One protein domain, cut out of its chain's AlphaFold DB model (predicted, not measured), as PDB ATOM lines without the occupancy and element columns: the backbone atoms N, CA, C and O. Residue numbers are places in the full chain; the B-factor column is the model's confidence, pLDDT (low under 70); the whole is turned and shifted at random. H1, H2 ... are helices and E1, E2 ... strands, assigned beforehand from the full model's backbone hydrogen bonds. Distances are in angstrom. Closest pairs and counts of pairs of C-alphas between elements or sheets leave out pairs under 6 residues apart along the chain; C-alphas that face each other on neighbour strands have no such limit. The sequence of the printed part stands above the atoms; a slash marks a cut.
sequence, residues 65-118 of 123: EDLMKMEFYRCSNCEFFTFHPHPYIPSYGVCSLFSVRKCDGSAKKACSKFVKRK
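AT A GLANCE: This is residues 65 to 118 of the 123 residues of an uncharacterized protein of Thermoclostridium caenicola (UniProt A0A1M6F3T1). There is little regular structure here: a small two-stranded hairpin, E1 and E2, in a body of loops, with the short helix H1 at one end of the long axis and the hairpin's loop, around Pro 87, at the other. The printed part has 54 residues, in the order H1, E1, E2; the class is mixed, with only 15 residues in named elements. It is compact, radius of gyration of the C-alphas 10.6 A, yet elongated, spanning 34 by 19 by 19 A.

IN THESE COORDINATES: Find C-alpha 81 at (-27.073, -13.002, -38.262), where E1, residues 81 to 83, begins. E2, residues 92 to 95, runs 10.4 A. H1, residues 65 to 72, runs 10.3 A from C-alpha 65 at (-19.451, -2.641, -23.127).

HOW THE PARTS SIT: E1 and E2 are antiparallel at 150 degrees; look for N 82 and O 94, 2.9 A apart. Residues 92 to 93 of E2 also pair, antiparallel, with residues 103 to 104. H1 and E2 are apart. In H1 every O i to N i+4 pair is within hydrogen-bond range.

THE WHOLE: The C-alphas farthest apart, Glu 65 and Pro 87, are 34.1 A apart. The printed part has no cut, and both links are short. Residues 65 to 70 have pLDDT under 70.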
ATOM      1  N   GLU A  65     -18.949  -2.296 -21.797       65.00
ATOM      2  CA  GLU A  65     -19.451  -2.641 -23.127       65.00
ATOM      3  C   GLU A  65     -19.807  -4.125 -23.265       65.00
ATOM      4  O   GLU A  65     -20.758  -4.455 -23.969       65.00
ATOM      5  N   ASP A  66     -19.090  -5.029 -22.597       64.94
ATOM      6  CA  ASP A  66     -19.378  -6.463 -22.650       64.94
ATOM      7  C   ASP A  66     -20.602  -6.832 -21.804       64.94
ATOM      8  O   ASP A  66     -21.370  -7.714 -22.196       64.94
ATOM      9  N   LEU A  67     -20.847  -6.109 -20.706       67.06
ATOM     10  CA  LEU A  67     -22.096  -6.215 -19.954       67.06
ATOM     11  C   LEU A  67     -23.274  -5.724 -20.812       67.06
ATOM     12  O   LEU A  67     -24.258  -6.444 -20.990       67.06
ATOM     13  N   MET A  68     -23.127  -4.555 -21.448       65.56
ATOM     14  CA  MET A  68     -24.156  -4.003 -22.333       65.56
ATOM     15  C   MET A  68     -24.447  -4.925 -23.525       65.56
ATOM     16  O   MET A  68     -25.610  -5.118 -23.884       65.56
ATOM     17  N   LYS A  69     -23.410  -5.537 -24.122       67.62
ATOM     18  CA  LYS A  69     -23.542  -6.558 -25.178       67.62
ATOM     19  C   LYS A  69     -24.407  -7.734 -24.735       67.62
ATOM     20  O   LYS A  69     -25.271  -8.153 -25.495       67.62
ATOM     21  N   MET A  70     -24.191  -8.261 -23.530       67.25
ATOM     22  CA  MET A  70     -24.914  -9.443 -23.051       67.25
ATOM     23  C   MET A  70     -26.358  -9.158 -22.627       67.25
ATOM     24  O   MET A  70     -27.202 -10.053 -22.712       67.25
ATOM     25  N   GLU A  71     -26.647  -7.943 -22.167       73.00
ATOM     26  CA  GLU A  71     -27.956  -7.607 -21.606       73.00
ATOM     27  C   GLU A  71     -28.919  -7.003 -22.636       73.00
ATOM     28  O   GLU A  71     -30.077  -7.421 -22.715       73.00
ATOM     29  N   PHE A  72     -28.436  -6.094 -23.489       80.94
ATOM     30  CA  PHE A  72     -29.300  -5.333 -24.399       80.94
ATOM     31  C   PHE A  72     -29.352  -5.891 -25.819       80.94
ATOM     32  O   PHE A  72     -30.377  -5.769 -26.491       80.94
ATOM     33  N   TYR A  73     -28.274  -6.510 -26.301       86.88
ATOM     34  CA  TYR A  73     -28.201  -6.913 -27.701       86.88
ATOM     35  C   TYR A  73     -28.713  -8.334 -27.924       86.88
ATOM     36  O   TYR A  73     -28.447  -9.269 -27.163       86.88
ATOM     37  N   ARG A  74     -29.450  -8.505 -29.022       90.44
ATOM     38  CA  ARG A  74     -29.963  -9.796 -29.481       90.44
ATOM     39  C   ARG A  74     -29.208 -10.266 -30.717       90.44
ATOM     40  O   ARG A  74     -28.491  -9.498 -31.365       90.44
ATOM     41  N   CYS A  75     -29.366 -11.541 -31.065       90.19
ATOM     42  CA  CYS A  75     -28.786 -12.091 -32.290       90.19
ATOM     43  C   CYS A  75     -29.239 -11.316 -33.536       90.19
ATOM     44  O   CYS A  75     -28.426 -11.124 -34.434       90.19
ATOM     45  N   SER A  76     -30.474 -10.804 -33.565       90.00
ATOM     46  CA  SER A  76     -30.985  -9.971 -34.663       90.00
ATOM     47  C   SER A  76     -30.188  -8.678 -34.890       90.00
ATOM     48  O   SER A  76     -30.133  -8.189 -36.014       90.00
ATOM     49  N   ASN A  77     -29.524  -8.131 -33.867       89.31
ATOM     50  CA  ASN A  77     -28.682  -6.938 -34.005       89.31
ATOM     51  C   ASN A  77     -27.271  -7.251 -34.537       89.31
ATOM     52  O   ASN A  77     -26.473  -6.333 -34.727       89.31
ATOM     53  N   CYS A  78     -26.933  -8.530 -34.724       90.19
ATOM     54  CA  CYS A  78     -25.596  -8.968 -35.105       90.19
ATOM     55  C   CYS A  78     -25.391  -8.904 -36.626       90.19
ATOM     56  O   CYS A  78     -26.270  -9.259 -37.412       90.19
ATOM     57  N   GLU A  79     -24.194  -8.517 -37.058       92.19
ATOM     58  CA  GLU A  79     -23.799  -8.558 -38.470       92.19
ATOM     59  C   GLU A  79     -23.785  -9.992 -39.027       92.19
ATOM     60  O   GLU A  79     -24.251 -10.231 -40.137       92.19
ATOM     61  N   PHE A  80     -23.363 -10.964 -38.212       91.50
ATOM     62  CA  PHE A  80     -23.294 -12.386 -38.576       91.50
ATOM     63  C   PHE A  80     -24.642 -13.121 -38.545       91.50
ATOM     64  O   PHE A  80     -24.693 -14.338 -38.735       91.50
ATOM     65  N   PHE A  81     -25.736 -12.421 -38.240       92.25
ATOM     66  CA  PHE A  81     -27.073 -13.002 -38.262       92.25
ATOM     67  C   PHE A  81     -27.752 -12.696 -39.593       92.25
ATOM     68  O   PHE A  81     -27.978 -11.538 -39.941       92.25
ATOM     69  N   THR A  82     -28.076 -13.734 -40.353       92.12
ATOM     70  CA  THR A  82     -28.718 -13.611 -41.663       92.12
ATOM     71  C   THR A  82     -30.215 -13.824 -41.517       92.12
ATOM     72  O   THR A  82     -30.646 -14.863 -41.020       92.12
ATOM     73  N   PHE A  83     -31.006 -12.840 -41.947       92.62
ATOM     74  CA  PHE A  83     -32.463 -12.924 -41.913       92.62
ATOM     75  C   PHE A  83     -32.981 -13.789 -43.058       92.62
ATOM     76  O   PHE A  83     -32.479 -13.724 -44.179       92.62
ATOM     77  N   HIS A  84     -34.008 -14.574 -42.763       90.31
ATOM     78  CA  HIS A  84     -34.754 -15.349 -43.737       90.31
ATOM     79  C   HIS A  84     -36.220 -14.918 -43.703       90.31
ATOM     80  O   HIS A  84     -36.761 -14.727 -42.613       90.31
ATOM     81  N   PRO A  85     -36.877 -14.798 -44.869       89.38
ATOM     82  CA  PRO A  85     -38.283 -14.432 -44.919       89.38
ATOM     83  C   PRO A  85     -39.117 -15.464 -44.152       89.38
ATOM     84  O   PRO A  85     -38.988 -16.671 -44.372       89.38
ATOM     85  N   HIS A  86     -39.947 -14.982 -43.233       89.94
ATOM     86  CA  HIS A  86     -40.876 -15.794 -42.459       89.94
ATOM     87  C   HIS A  86     -42.183 -15.014 -42.271       89.94
ATOM     88  O   HIS A  86     -42.124 -13.839 -41.907       89.94
ATOM     89  N   PRO A  87     -43.356 -15.639 -42.479       87.31
ATOM     90  CA  PRO A  87     -44.641 -14.936 -42.511       87.31
ATOM     91  C   PRO A  87     -45.003 -14.232 -41.196       87.31
ATOM     92  O   PRO A  87     -45.640 -13.187 -41.220       87.31
ATOM     93  N   TYR A  88     -44.572 -14.777 -40.056       88.69
ATOM     94  CA  TYR A  88     -44.961 -14.271 -38.729       88.69
ATOM     95  C   TYR A  88     -43.819 -13.649 -37.920       88.69
ATOM     96  O   TYR A  88     -44.067 -13.017 -36.899       88.69
ATOM     97  N   ILE A  89     -42.561 -13.869 -38.316       89.19
ATOM     98  CA  ILE A  89     -41.402 -13.562 -37.465       89.19
ATOM     99  C   ILE A  89     -40.412 -12.736 -38.288       89.19
ATOM    100  O   ILE A  89     -39.634 -13.309 -39.053       89.19
ATOM    101  N   PRO A  90     -40.396 -11.402 -38.130       87.56
ATOM    102  CA  PRO A  90     -39.504 -10.538 -38.904       87.56
ATOM    103  C   PRO A  90     -38.029 -10.768 -38.550       87.56
ATOM    104  O   PRO A  90     -37.139 -10.517 -39.358       87.56
ATOM    105  N   SER A  91     -37.755 -11.282 -37.349       89.75
ATOM    106  CA  SER A  91     -36.416 -11.584 -36.845       89.75
ATOM    107  C   SER A  91     -35.956 -13.022 -37.096       89.75
ATOM    108  O   SER A  91     -34.977 -13.466 -36.488       89.75
ATOM    109  N   TYR A  92     -36.639 -13.772 -37.962       93.56
ATOM    110  CA  TYR A  92     -36.274 -15.153 -38.246       93.56
ATOM    111  C   TYR A  92     -34.988 -15.218 -39.064       93.56
ATOM    112  O   TYR A  92     -34.817 -14.503 -40.050       93.56
ATOM    113  N   GLY A  93     -34.053 -16.069 -38.657       93.00
ATOM    114  CA  GLY A  93     -32.749 -16.111 -39.301       93.00
ATOM    115  C   GLY A  93     -31.801 -17.136 -38.710       93.00
ATOM    116  O   GLY A  93     -32.190 -17.980 -37.908       93.00
ATOM    117  N   VAL A  94     -30.540 -17.079 -39.119       94.19
ATOM    118  CA  VAL A  94     -29.495 -18.022 -38.707       94.19
ATOM    119  C   VAL A  94     -28.191 -17.284 -38.406       94.19
ATOM    120  O   VAL A  94     -27.878 -16.276 -39.037       94.19
ATOM    121  N   CYS A  95     -27.432 -17.759 -37.415       92.69
ATOM    122  CA  CYS A  95     -26.135 -17.187 -37.052       92.69
ATOM    123  C   CYS A  95     -25.006 -17.980 -37.710       92.69
ATOM    124  O   CYS A  95     -24.756 -19.113 -37.304       92.69
ATOM    125  N   SER A  96     -24.269 -17.360 -38.632       90.62
ATOM    126  CA  SER A  96     -23.212 -18.031 -39.402       90.62
ATOM    127  C   SER A  96     -22.051 -18.577 -38.561       90.62
ATOM    128  O   SER A  96     -21.328 -19.453 -39.022       90.62
ATOM    129  N   LEU A  97     -21.874 -18.089 -37.328       88.94
ATOM    130  CA  LEU A  97     -20.765 -18.484 -36.454       88.94
ATOM    131  C   LEU A  97     -21.085 -19.643 -35.502       88.94
ATOM    132  O   LEU A  97     -20.177 -20.370 -35.115       88.94
ATOM    133  N   PHE A  98     -22.341 -19.791 -35.072       84.25
ATOM    134  CA  PHE A  98     -22.684 -20.681 -33.948       84.25
ATOM    135  C   PHE A  98     -23.860 -21.615 -34.205       84.25
ATOM    136  O   PHE A  98     -24.040 -22.572 -33.456       84.25
ATOM    137  N   SER A  99     -24.697 -21.343 -35.206       81.44
ATOM    138  CA  SER A  99     -25.900 -22.136 -35.438       81.44
ATOM    139  C   SER A  99     -26.077 -22.407 -36.915       81.44
ATOM    140  O   SER A  99     -26.185 -21.486 -37.708       81.44
ATOM    141  N   VAL A 100     -26.229 -23.678 -37.268       82.81
ATOM    142  CA  VAL A 100     -26.722 -24.080 -38.595       82.81
ATOM    143  C   VAL A 100     -28.253 -24.053 -38.672       82.81
ATOM    144  O   VAL A 100     -28.830 -24.142 -39.752       82.81
ATOM    145  N   ARG A 101     -28.937 -23.938 -37.524       86.88
ATOM    146  CA  ARG A 101     -30.401 -23.940 -37.434       86.88
ATOM    147  C   ARG A 101     -30.952 -22.524 -37.438       86.88
ATOM    148  O   ARG A 101     -30.431 -21.651 -36.736       86.88
ATOM    149  N   LYS A 102     -32.051 -22.347 -38.170       90.19
ATOM    150  CA  LYS A 102     -32.837 -21.117 -38.161       90.19
ATOM    151  C   LYS A 102     -33.560 -20.970 -36.823       90.19
ATOM    152  O   LYS A 102     -34.050 -21.946 -36.257       90.19
ATOM    153  N   CYS A 103     -33.609 -19.756 -36.307       89.19
ATOM    154  CA  CYS A 103     -34.282 -19.415 -35.068       89.19
ATOM    155  C   CYS A 103     -34.766 -17.968 -35.099       89.19
ATOM    156  O   CYS A 103     -34.337 -17.168 -35.929       89.19
ATOM    157  N   ASP A 104     -35.615 -17.622 -34.140       91.50
ATOM    158  CA  ASP A 104     -35.938 -16.231 -33.873       91.50
ATOM    159  C   ASP A 104     -34.728 -15.514 -33.243       91.50
ATOM    160  O   ASP A 104     -34.287 -15.835 -32.134       91.50
ATOM    161  N   GLY A 105     -34.169 -14.551 -33.976       88.62
ATOM    162  CA  GLY A 105     -33.041 -13.736 -33.541       88.62
ATOM    163  C   GLY A 105     -33.386 -12.745 -32.433       88.62
ATOM    164  O   GLY A 105     -32.464 -12.284 -31.765       88.62
ATOM    165  N   SER A 106     -34.669 -12.436 -32.213       89.12
ATOM    166  CA  SER A 106     -35.115 -11.560 -31.124       89.12
ATOM    167  C   SER A 106     -35.114 -12.292 -29.783       89.12
ATOM    168  O   SER A 106     -34.730 -11.711 -28.775       89.12
ATOM    169  N   ALA A 107     -35.441 -13.585 -29.764       89.00
ATOM    170  CA  ALA A 107     -35.498 -14.390 -28.546       89.00
ATOM    171  C   ALA A 107     -34.105 -14.730 -27.977       89.00
ATOM    172  O   ALA A 107     -33.965 -14.977 -26.779       89.00
ATOM    173  N   LYS A 108     -33.058 -14.735 -28.814       88.25
ATOM    174  CA  LYS A 108     -31.697 -15.118 -28.408       88.25
ATOM    175  C   LYS A 108     -30.826 -13.913 -28.048       88.25
ATOM    176  O   LYS A 108     -30.695 -12.974 -28.833       88.25
ATOM    177  N   LYS A 109     -30.184 -13.975 -26.874       88.75
ATOM    178  CA  LYS A 109     -29.163 -13.005 -26.438       88.75
ATOM    179  C   LYS A 109     -27.930 -13.054 -27.344       88.75
ATOM    180  O   LYS A 109     -27.600 -14.101 -27.904       88.75
ATOM    181  N   ALA A 110     -27.248 -11.920 -27.471       86.88
ATOM    182  CA  ALA A 110     -25.995 -11.814 -28.201       86.88
ATOM    183  C   ALA A 110     -24.910 -12.739 -27.619       86.88
ATOM    184  O   ALA A 110     -24.776 -12.912 -26.409       86.88
ATOM    185  N   CYS A 111     -24.126 -13.349 -28.509       85.75
ATOM    186  CA  CYS A 111     -23.023 -14.233 -28.140       85.75
ATOM    187  C   CYS A 111     -21.723 -13.448 -27.898       85.75
ATOM    188  O   CYS A 111     -21.603 -12.274 -28.240       85.75
ATOM    189  N   SER A 112     -20.688 -14.128 -27.409       81.00
ATOM    190  CA  SER A 112     -19.367 -13.530 -27.165       81.00
ATOM    191  C   SER A 112     -18.635 -13.032 -28.422       81.00
ATOM    192  O   SER A 112     -17.594 -12.392 -28.301       81.00
ATOM    193  N   LYS A 113     -19.116 -13.356 -29.632       84.06
ATOM    194  CA  LYS A 113     -18.587 -12.843 -30.914       84.06
ATOM    195  C   LYS A 113     -19.534 -11.835 -31.570       84.06
ATOM    196  O   LYS A 113     -19.493 -11.643 -32.781       84.06
ATOM    197  N   PHE A 114     -20.424 -11.236 -30.784       87.06
ATOM    198  CA  PHE A 114     -21.364 -10.243 -31.273       87.06
ATOM    199  C   PHE A 114     -20.647  -9.033 -31.877       87.06
ATOM    200  O   PHE A 114     -19.763  -8.441 -31.257       87.06
ATOM    201  N   VAL A 115     -21.094  -8.650 -33.069       87.88
ATOM    202  CA  VAL A 115     -20.694  -7.422 -33.753       87.88
ATOM    203  C   VAL A 115     -21.972  -6.700 -34.147       87.88
ATOM    204  O   VAL A 115     -22.789  -7.256 -34.882       87.88
ATOM    205  N   LYS A 116     -22.169  -5.487 -33.619       87.12
ATOM    206  CA  LYS A 116     -23.362  -4.682 -33.901       87.12
ATOM    207  C   LYS A 116     -23.398  -4.355 -35.391       87.12
ATOM    208  O   LYS A 116     -22.439  -3.803 -35.926       87.12
ATOM    209  N   ARG A 117     -24.516  -4.662 -36.046       86.62
ATOM    210  CA  ARG A 117     -24.743  -4.263 -37.434       86.62
ATOM    211  C   ARG A 117     -24.743  -2.733 -37.522       86.62
ATOM    212  O   ARG A 117     -25.435  -2.072 -36.749       86.62
ATOM    213  N   LYS A 118     -23.968  -2.174 -38.454       81.50
ATOM    214  CA  LYS A 118     -23.996  -0.737 -38.757       81.50
ATOM    215  C   LYS A 118     -25.361  -0.387 -39.352       81.50
ATOM    216  O   LYS A 118     -25.829  -1.099 -40.243       81.50
TER     217      LYS A 118